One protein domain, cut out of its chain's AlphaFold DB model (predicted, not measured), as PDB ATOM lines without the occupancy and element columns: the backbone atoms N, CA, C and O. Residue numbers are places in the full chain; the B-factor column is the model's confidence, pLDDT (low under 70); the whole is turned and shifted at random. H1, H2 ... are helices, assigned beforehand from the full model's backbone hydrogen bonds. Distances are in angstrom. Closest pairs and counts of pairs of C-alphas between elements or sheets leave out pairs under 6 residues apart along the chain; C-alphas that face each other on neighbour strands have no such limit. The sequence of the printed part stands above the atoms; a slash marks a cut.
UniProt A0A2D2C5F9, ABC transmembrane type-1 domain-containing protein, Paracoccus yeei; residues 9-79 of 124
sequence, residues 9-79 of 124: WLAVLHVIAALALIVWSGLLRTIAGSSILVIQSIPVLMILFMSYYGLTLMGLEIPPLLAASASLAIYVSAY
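AT A GLANCE: This is residues 9 to 79 of the 124 residues of the protein "ABC transmembrane type-1 domain-containing protein" of Paracoccus yeei (UniProt A0A2D2C5F9). H4 is the middle of this domain, with H1 side by side with it, H3 packed steeply on it from another side, and H2 reaching the last residues of H4 with its own last turns. The printed part has 71 residues with four named helices, H1 to H4 in order, and no named strand: all helix. It is only just compact, close to loose, with a radius of gyration of the C-alphas of 13.1 A, and spans 37 by 27 by 20 A.

HOW THE PARTS SIT: H4, residues 64 to 79, is the hub. H1, residues 9 to 20, touches it at a shallow tilt of 14 degrees, the same way; the closest C-alphas, of Ala 11 and Ala 70, are 6.2 A apart. H3, residues 44 to 57, touches H4 at a steep tilt of 45 degrees, opposite ways, a helical hairpin; the closest C-alphas, of Tyr 52 and Ala 67, are 5.4 A apart. H2, residues 26 to 41, touches H4 with residues 36 to 40 alone, at a steep tilt of 58 degrees; the C-alphas of Ile 36 and Ala 78 are closest, 5.0 A. H1 and H3 are apart. Every O i to N i+4 pair is within hydrogen-bond range in H1, H2 and H4, and 9 of 10 in H3.

IN THESE COORDINATES: H4 measures 23.0 A, H2 22.6 A, H3 19.4 A and H1 15.6 A from first to last C-alpha. C-alpha 9 is at (214.328, 260.464, 244.835), C-alpha 79 at (217.274, 270.177, 226.587).

THE WHOLE: The farthest C-alphas, of Gly 26 and Pro 63, are 37.6 A apart. The printed part has no cut and no long link. Residues 9 to 26 have pLDDT under 70.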
ATOM      1  N   TRP A   9     215.751 260.545 245.146       46.72
ATOM      2  CA  TRP A   9     214.328 260.464 244.835       46.72
ATOM      3  C   TRP A   9     213.669 261.795 244.454       46.72
ATOM      4  O   TRP A   9     212.829 261.750 243.571       46.72
ATOM      5  N   LEU A  10     214.035 262.964 245.016       56.00
ATOM      6  CA  LEU A  10     213.474 264.251 244.564       56.00
ATOM      7  C   LEU A  10     214.087 264.659 243.232       56.00
ATOM      8  O   LEU A  10     213.353 265.141 242.384       56.00
ATOM      9  N   ALA A  11     215.384 264.443 243.001       52.44
ATOM     10  CA  ALA A  11     215.982 264.691 241.686       52.44
ATOM     11  C   ALA A  11     215.314 263.817 240.607       52.44
ATOM     12  O   ALA A  11     214.932 264.312 239.550       52.44
ATOM     13  N   VAL A  12     215.064 262.544 240.927       53.62
ATOM     14  CA  VAL A  12     214.269 261.624 240.106       53.62
ATOM     15  C   VAL A  12     212.827 262.125 239.947       53.62
ATOM     16  O   VAL A  12     212.306 262.085 238.840       53.62
ATOM     17  N   LEU A  13     212.199 262.680 240.989       56.78
ATOM     18  CA  LEU A  13     210.848 263.258 240.932       56.78
ATOM     19  C   LEU A  13     210.776 264.502 240.038       56.78
ATOM     20  O   LEU A  13     209.798 264.666 239.320       56.78
ATOM     21  N   HIS A  14     211.810 265.346 240.032       59.84
ATOM     22  CA  HIS A  14     211.895 266.524 239.164       59.84
ATOM     23  C   HIS A  14     212.148 266.129 237.706       59.84
ATOM     24  O   HIS A  14     211.533 266.698 236.809       59.84
ATOM     25  N   VAL A  15     212.981 265.111 237.458       55.28
ATOM     26  CA  VAL A  15     213.166 264.530 236.118       55.28
ATOM     27  C   VAL A  15     211.874 263.867 235.633       55.28
ATOM     28  O   VAL A  15     211.472 264.077 234.493       55.28
ATOM     29  N   ILE A  16     211.167 263.130 236.495       55.41
ATOM     30  CA  ILE A  16     209.865 262.527 236.179       55.41
ATOM     31  C   ILE A  16     208.800 263.603 235.943       55.41
ATOM     32  O   ILE A  16     208.021 263.470 235.009       55.41
ATOM     33  N   ALA A  17     208.777 264.683 236.726       53.06
ATOM     34  CA  ALA A  17     207.869 265.809 236.519       53.06
ATOM     35  C   ALA A  17     208.171 266.549 235.205       53.06
ATOM     36  O   ALA A  17     207.245 266.889 234.475       53.06
ATOM     37  N   ALA A  18     209.448 266.725 234.855       52.72
ATOM     38  CA  ALA A  18     209.862 267.292 233.574       52.72
ATOM     39  C   ALA A  18     209.468 266.390 232.389       52.72
ATOM     40  O   ALA A  18     208.979 266.884 231.375       52.72
ATOM     41  N   LEU A  19     209.587 265.066 232.535       52.44
ATOM     42  CA  LEU A  19     209.078 264.094 231.560       52.44
ATOM     43  C   LEU A  19     207.537 264.075 231.509       52.44
ATOM     44  O   LEU A  19     206.958 263.886 230.442       52.44
ATOM     45  N   ALA A  20     206.860 264.325 232.632       49.91
ATOM     46  CA  ALA A  20     205.402 264.410 232.728       49.91
ATOM     47  C   ALA A  20     204.823 265.709 232.143       49.91
ATOM     48  O   ALA A  20     203.621 265.784 231.910       49.91
ATOM     49  N   LEU A  21     205.640 266.720 231.833       49.31
ATOM     50  CA  LEU A  21     205.189 267.884 231.057       49.31
ATOM     51  C   LEU A  21     204.968 267.558 229.568       49.31
ATOM     52  O   LEU A  21     204.408 268.370 228.830       49.31
ATOM     53  N   ILE A  22     205.290 266.336 229.133       50.59
ATOM     54  CA  ILE A  22     204.866 265.757 227.853       50.59
ATOM     55  C   ILE A  22     203.400 265.272 227.979       50.59
ATOM     56  O   ILE A  22     203.085 264.112 227.731       50.59
ATOM     57  N   VAL A  23     202.474 266.137 228.417       48.06
ATOM     58  CA  VAL A  23     201.053 265.775 228.608       48.06
ATOM     59  C   VAL A  23     200.110 266.692 227.821       48.06
ATOM     60  O   VAL A  23     199.870 267.847 228.159       48.06
ATOM     61  N   TRP A  24     199.585 266.084 226.754       50.88
ATOM     62  CA  TRP A  24     198.322 266.181 225.998       50.88
ATOM     63  C   TRP A  24     197.409 267.429 225.953       50.88
ATOM     64  O   TRP A  24     196.529 267.444 225.092       50.88
ATOM     65  N   SER A  25     197.564 268.475 226.770       58.56
ATOM     66  CA  SER A  25     196.697 269.669 226.703       58.56
ATOM     67  C   SER A  25     197.416 270.886 226.111       58.56
ATOM     68  O   SER A  25     198.604 271.107 226.346       58.56
ATOM     69  N   GLY A  26     196.695 271.694 225.324       65.06
ATOM     70  CA  GLY A  26     197.271 272.848 224.622       65.06
ATOM     71  C   GLY A  26     197.888 273.895 225.555       65.06
ATOM     72  O   GLY A  26     198.951 274.427 225.248       65.06
ATOM     73  N   LEU A  27     197.277 274.139 226.720       70.00
ATOM     74  CA  LEU A  27     197.790 275.093 227.709       70.00
ATOM     75  C   LEU A  27     199.069 274.590 228.391       70.00
ATOM     76  O   LEU A  27     200.040 275.337 228.488       70.00
ATOM     77  N   LEU A  28     199.099 273.318 228.812       70.06
ATOM     78  CA  LEU A  28     200.298 272.718 229.409       70.06
ATOM     79  C   LEU A  28     201.466 272.717 228.426       70.06
ATOM     80  O   LEU A  28     202.594 272.993 228.821       70.06
ATOM     81  N   ARG A  29     201.192 272.487 227.137       72.88
ATOM     82  CA  ARG A  29     202.206 272.560 226.083       72.88
ATOM     83  C   ARG A  29     202.823 273.954 225.967       72.88
ATOM     84  O   ARG A  29     204.040 274.054 225.833       72.88
ATOM     85  N   THR A  30     202.013 275.013 226.018       74.81
ATOM     86  CA  THR A  30     202.518 276.392 225.960       74.81
ATOM     87  C   THR A  30     203.338 276.729 227.198       74.81
ATOM     88  O   THR A  30     204.457 277.205 227.061       74.81
ATOM     89  N   ILE A  31     202.822 276.424 228.393       73.56
ATOM     90  CA  ILE A  31     203.531 276.679 229.654       73.56
ATOM     91  C   ILE A  31     204.869 275.933 229.672       73.56
ATOM     92  O   ILE A  31     205.904 276.549 229.904       73.56
ATOM     93  N   ALA A  32     204.864 274.636 229.353       76.38
ATOM     94  CA  ALA A  32     206.078 273.829 229.298       76.38
ATOM     95  C   ALA A  32     207.082 274.381 228.277       76.38
ATOM     96  O   ALA A  32     208.255 274.544 228.604       76.38
ATOM     97  N   GLY A  33     206.626 274.733 227.070       80.56
ATOM     98  CA  GLY A  33     207.477 275.330 226.040       80.56
ATOM     99  C   GLY A  33     208.102 276.657 226.479       80.56
ATOM    100  O   GLY A  33     209.296 276.870 226.284       80.56
ATOM    101  N   SER A  34     207.329 277.526 227.135       80.31
ATOM    102  CA  SER A  34     207.839 278.783 227.689       80.31
ATOM    103  C   SER A  34     208.860 278.549 228.805       80.31
ATOM    104  O   SER A  34     209.912 279.184 228.799       80.31
ATOM    105  N   SER A  35     208.600 277.623 229.732       79.12
ATOM    106  CA  SER A  35     209.547 277.276 230.800       79.12
ATOM    107  C   SER A  35     210.862 276.726 230.248       79.12
ATOM    108  O   SER A  35     211.929 277.141 230.693       79.12
ATOM    109  N   ILE A  36     210.796 275.845 229.245       85.50
ATOM    110  CA  ILE A  36     211.971 275.306 228.547       85.50
ATOM    111  C   ILE A  36     212.789 276.439 227.921       85.50
ATOM    112  O   ILE A  36     213.998 276.508 228.136       85.50
ATOM    113  N   LEU A  37     212.136 277.353 227.196       87.50
ATOM    114  CA  LEU A  37     212.804 278.473 226.535       87.50
ATOM    115  C   LEU A  37     213.498 279.400 227.539       87.50
ATOM    116  O   LEU A  37     214.633 279.811 227.308       87.50
ATOM    117  N   VAL A  38     212.857 279.690 228.674       87.75
ATOM    118  CA  VAL A  38     213.465 280.486 229.750       87.75
ATOM    119  C   VAL A  38     214.704 279.790 230.311       87.75
ATOM    120  O   VAL A  38     215.751 280.421 230.411       87.75
ATOM    121  N   ILE A  39     214.618 278.494 230.627       85.00
ATOM    122  CA  ILE A  39     215.746 277.730 231.181       85.00
ATOM    123  C   ILE A  39     216.925 277.700 230.200       85.00
ATOM    124  O   ILE A  39     218.058 277.930 230.610       85.00
ATOM    125  N   GLN A  40     216.670 277.468 228.910       89.88
ATOM    126  CA  GLN A  40     217.716 277.430 227.878       89.88
ATOM    127  C   GLN A  40     218.312 278.813 227.566       89.88
ATOM    128  O   GLN A  40     219.436 278.898 227.074       89.88
ATOM    129  N   SER A  41     217.584 279.895 227.855       93.56
ATOM    130  CA  SER A  41     218.074 281.270 227.673       93.56
ATOM    131  C   SER A  41     219.031 281.710 228.787       93.56
ATOM    132  O   SER A  41     219.753 282.695 228.623       93.56
ATOM    133  N   ILE A  42     219.043 281.009 229.925       91.88
ATOM    134  CA  ILE A  42     219.900 281.326 231.066       91.88
ATOM    135  C   ILE A  42     221.177 280.473 230.981       91.88
ATOM    136  O   ILE A  42     221.091 279.246 230.900       91.88
ATOM    137  N   PRO A  43     222.382 281.074 231.057       94.19
ATOM    138  CA  PRO A  43     223.623 280.309 231.125       94.19
ATOM    139  C   PRO A  43     223.599 279.316 232.293       94.19
ATOM    140  O   PRO A  43     223.280 279.705 233.416       94.19
ATOM    141  N   VAL A  44     224.008 278.060 232.072       92.50
ATOM    142  CA  VAL A  44     224.004 277.018 233.124       92.50
ATOM    143  C   VAL A  44     224.734 277.457 234.396       92.50
ATOM    144  O   VAL A  44     224.289 277.165 235.504       92.50
ATOM    145  N   LEU A  45     225.811 278.237 234.244       93.38
ATOM    146  CA  LEU A  45     226.549 278.818 235.362       93.38
ATOM    147  C   LEU A  45     225.658 279.729 236.219       93.38
ATOM    148  O   LEU A  45     225.693 279.640 237.439       93.38
ATOM    149  N   MET A  46     224.820 280.560 235.598       94.31
ATOM    150  CA  MET A  46     223.885 281.424 236.319       94.31
ATOM    151  C   MET A  46     222.834 280.601 237.070       94.31
ATOM    152  O   MET A  46     222.545 280.902 238.222       94.31
ATOM    153  N   ILE A  47     222.318 279.522 236.474       88.06
ATOM    154  CA  ILE A  47     221.359 278.625 237.144       88.06
ATOM    155  C   ILE A  47     222.002 277.962 238.367       88.06
ATOM    156  O   ILE A  47     221.391 277.925 239.435       88.06
ATOM    157  N   LEU A  48     223.247 277.492 238.241       89.75
ATOM    158  CA  LEU A  48     224.036 276.943 239.349       89.75
ATOM    159  C   LEU A  48     224.208 277.966 240.480       89.75
ATOM    160  O   LEU A  48     223.911 277.670 241.640       89.75
ATOM    161  N   PHE A  49     224.633 279.187 240.141       90.00
ATOM    162  CA  PHE A  49     224.816 280.276 241.103       90.00
ATOM    163  C   PHE A  49     223.505 280.655 241.799       90.00
ATOM    164  O   PHE A  49     223.467 280.727 243.026       90.00
ATOM    165  N   MET A  50     222.423 280.857 241.044       87.31
ATOM    166  CA  MET A  50     221.110 281.202 241.597       87.31
ATOM    167  C   MET A  50     220.557 280.093 242.491       87.31
ATOM    168  O   MET A  50     219.977 280.385 243.531       87.31
ATOM    169  N   SER A  51     220.771 278.829 242.129       84.56
ATOM    170  CA  SER A  51     220.286 277.698 242.923       84.56
ATOM    171  C   SER A  51     220.994 277.599 244.272       84.56
ATOM    172  O   SER A  51     220.363 277.248 245.259       84.56
ATOM    173  N   TYR A  52     222.284 277.929 244.354       85.06
ATOM    174  CA  TYR A  52     223.005 277.907 245.627       85.06
ATOM    175  C   TYR A  52     222.835 279.213 246.417       85.06
ATOM    176  O   TYR A  52     222.293 279.224 247.522       85.06
ATOM    177  N   TYR A  53     223.254 280.340 245.839       87.44
ATOM    178  CA  TYR A  53     223.257 281.627 246.535       87.44
ATOM    179  C   TYR A  53     221.858 282.228 246.662       87.44
ATOM    180  O   TYR A  53     221.542 282.803 247.699       87.44
ATOM    181  N   GLY A  54     220.998 282.080 245.650       86.50
ATOM    182  CA  GLY A  54     219.635 282.616 245.692       86.50
ATOM    183  C   GLY A  54     218.783 281.963 246.779       86.50
ATOM    184  O   GLY A  54     218.103 282.666 247.521       86.50
ATOM    185  N   LEU A  55     218.878 280.638 246.934       78.69
ATOM    186  CA  LEU A  55     218.173 279.920 248.002       78.69
ATOM    187  C   LEU A  55     218.753 280.247 249.386       78.69
ATOM    188  O   LEU A  55     217.991 280.493 250.320       78.69
ATOM    189  N   THR A  56     220.077 280.391 249.493       82.12
ATOM    190  CA  THR A  56     220.730 280.832 250.738       82.12
ATOM    191  C   THR A  56     220.262 282.231 251.164       82.12
ATOM    192  O   THR A  56     219.957 282.446 252.334       82.12
ATOM    193  N   LEU A  57     220.114 283.176 250.225       85.88
ATOM    194  CA  LEU A  57     219.579 284.520 250.499       85.88
ATOM    195  C   LEU A  57     218.117 284.504 250.973       85.88
ATOM    196  O   LEU A  57     217.691 285.419 251.673       85.88
ATOM    197  N   MET A  58     217.356 283.466 250.621       80.19
ATOM    198  CA  MET A  58     215.993 283.235 251.108       80.19
ATOM    199  C   MET A  58     215.953 282.523 252.475       80.19
ATOM    200  O   MET A  58     214.871 282.193 252.956       80.19
ATOM    201  N   GLY A  59     217.108 282.284 253.107       84.25
ATOM    202  CA  GLY A  59     217.227 281.590 254.392       84.25
ATOM    203  C   GLY A  59     217.237 280.062 254.287       84.25
ATOM    204  O   GLY A  59     217.145 279.382 255.307       84.25
ATOM    205  N   LEU A  60     217.338 279.508 253.073       81.44
ATOM    206  CA  LEU A  60     217.445 278.069 252.841       81.44
ATOM    207  C   LEU A  60     218.910 277.692 252.637       81.44
ATOM    208  O   LEU A  60     219.469 277.875 251.556       81.44
ATOM    209  N   GLU A  61     219.532 277.135 253.670       85.62
ATOM    210  CA  GLU A  61     220.883 276.587 253.573       85.62
ATOM    211  C   GLU A  61     220.836 275.183 252.965       85.62
ATOM    212  O   GLU A  61     220.325 274.235 253.564       85.62
ATOM    213  N   ILE A  62     221.359 275.047 251.748       81.00
ATOM    214  CA  ILE A  62     221.322 273.794 250.991       81.00
ATOM    215  C   ILE A  62     222.753 273.330 250.727       81.00
ATOM    216  O   ILE A  62     223.585 274.142 250.315       81.00
ATOM    217  N   PRO A  63     223.073 272.033 250.897       87.19
ATOM    218  CA  PRO A  63     224.393 271.517 250.564       87.19
ATOM    219  C   PRO A  63     224.786 271.848 249.110       87.19
ATOM    220  O   PRO A  63     223.980 271.609 248.203       87.19
ATOM    221  N   PRO A  64     226.024 272.314 248.843       85.44
ATOM    222  CA  PRO A  64     226.451 272.725 247.502       85.44
ATOM    223  C   PRO A  64     226.249 271.647 246.433       85.44
ATOM    224  O   PRO A  64     225.796 271.934 245.328       85.44
ATOM    225  N   LEU A  65     226.532 270.386 246.776       86.00
ATOM    226  CA  LEU A  65     226.353 269.255 245.866       86.00
ATOM    227  C   LEU A  65     224.879 269.054 245.483       86.00
ATOM    228  O   LEU A  65     224.572 268.766 244.326       86.00
ATOM    229  N   LEU A  66     223.961 269.241 246.437       80.06
ATOM    230  CA  LEU A  66     222.528 269.125 246.188       80.06
ATOM    231  C   LEU A  66     222.049 270.256 245.272       80.06
ATOM    232  O   LEU A  66     221.424 269.974 244.253       80.06
ATOM    233  N   ALA A  67     222.412 271.506 245.572       81.81
ATOM    234  CA  ALA A  67     222.076 272.659 244.735       81.81
ATOM    235  C   ALA A  67     222.610 272.499 243.298       81.81
ATOM    236  O   ALA A  67     221.878 272.697 242.325       81.81
ATOM    237  N   ALA A  68     223.864 272.057 243.158       84.88
ATOM    238  CA  ALA A  68     224.477 271.819 241.858       84.88
ATOM    239  C   ALA A  68     223.775 270.697 241.078       84.88
ATOM    240  O   ALA A  68     223.396 270.896 239.926       84.88
ATOM    241  N   SER A  69     223.531 269.544 241.708       81.19
ATOM    242  CA  SER A  69     222.846 268.422 241.050       81.19
ATOM    243  C   SER A  69     221.416 268.769 240.614       81.19
ATOM    244  O   SER A  69     221.025 268.434 239.497       81.19
ATOM    245  N   ALA A  70     220.659 269.498 241.444       79.38
ATOM    246  CA  ALA A  70     219.294 269.916 241.136       79.38
ATOM    247  C   ALA A  70     219.250 270.917 239.972       79.38
ATOM    248  O   ALA A  70     218.497 270.723 239.018       79.38
ATOM    249  N   SER A  71     220.094 271.950 240.012       83.88
ATOM    250  CA  SER A  71     220.191 272.946 238.937       83.88
ATOM    251  C   SER A  71     220.580 272.323 237.593       83.88
ATOM    252  O   SER A  71     219.974 272.635 236.567       83.88
ATOM    253  N   LEU A  72     221.528 271.379 237.602       85.31
ATOM    254  CA  LEU A  72     221.948 270.667 236.403       85.31
ATOM    255  C   LEU A  72     220.844 269.740 235.886       85.31
ATOM    256  O   LEU A  72     220.607 269.707 234.683       85.31
ATOM    257  N   ALA A  73     220.136 269.030 236.769       82.12
ATOM    258  CA  ALA A  73     219.001 268.193 236.384       82.12
ATOM    259  C   ALA A  73     217.892 269.017 235.710       82.12
ATOM    260  O   ALA A  73     217.390 268.617 234.661       82.12
ATOM    261  N   ILE A  74     217.559 270.190 236.260       78.94
ATOM    262  CA  ILE A  74     216.589 271.121 235.665       78.94
ATOM    263  C   ILE A  74     217.067 271.565 234.281       78.94
ATOM    264  O   ILE A  74     216.326 271.429 233.306       78.94
ATOM    265  N   TYR A  75     218.311 272.032 234.178       85.31
ATOM    266  CA  TYR A  75     218.887 272.483 232.915       85.31
ATOM    267  C   TYR A  75     218.860 271.376 231.853       85.31
ATOM    268  O   TYR A  75     218.291 271.559 230.779       85.31
ATOM    269  N   VAL A  76     219.389 270.191 232.171       84.62
ATOM    270  CA  VAL A  76     219.430 269.040 231.255       84.62
ATOM    271  C   VAL A  76     218.026 268.586 230.862       84.62
ATOM    272  O   VAL A  76     217.805 268.255 229.699       84.62
ATOM    273  N   SER A  77     217.057 268.609 231.781       81.00
ATOM    274  CA  SER A  77     215.678 268.211 231.477       81.00
ATOM    275  C   SER A  77     215.031 269.085 230.397       81.00
ATOM    276  O   SER A  77     214.316 268.561 229.542       81.00
ATOM    277  N   ALA A  78     215.343 270.387 230.368       82.62
ATOM    278  CA  ALA A  78     214.837 271.302 229.351       82.62
ATOM    279  C   ALA A  78     215.397 270.977 227.957       82.62
ATOM    280  O   ALA A  78     214.655 271.006 226.976       82.62
ATOM    281  N   TYR A  79     216.684 270.628 227.854       86.25
ATOM    282  CA  TYR A  79     217.274 270.177 226.587       86.25
ATOM    283  C   TYR A  79     216.743 268.807 226.171       86.25
ATOM    284  O   TYR A  79     216.407 268.606 225.006       86.25
TER     285      TYR A  79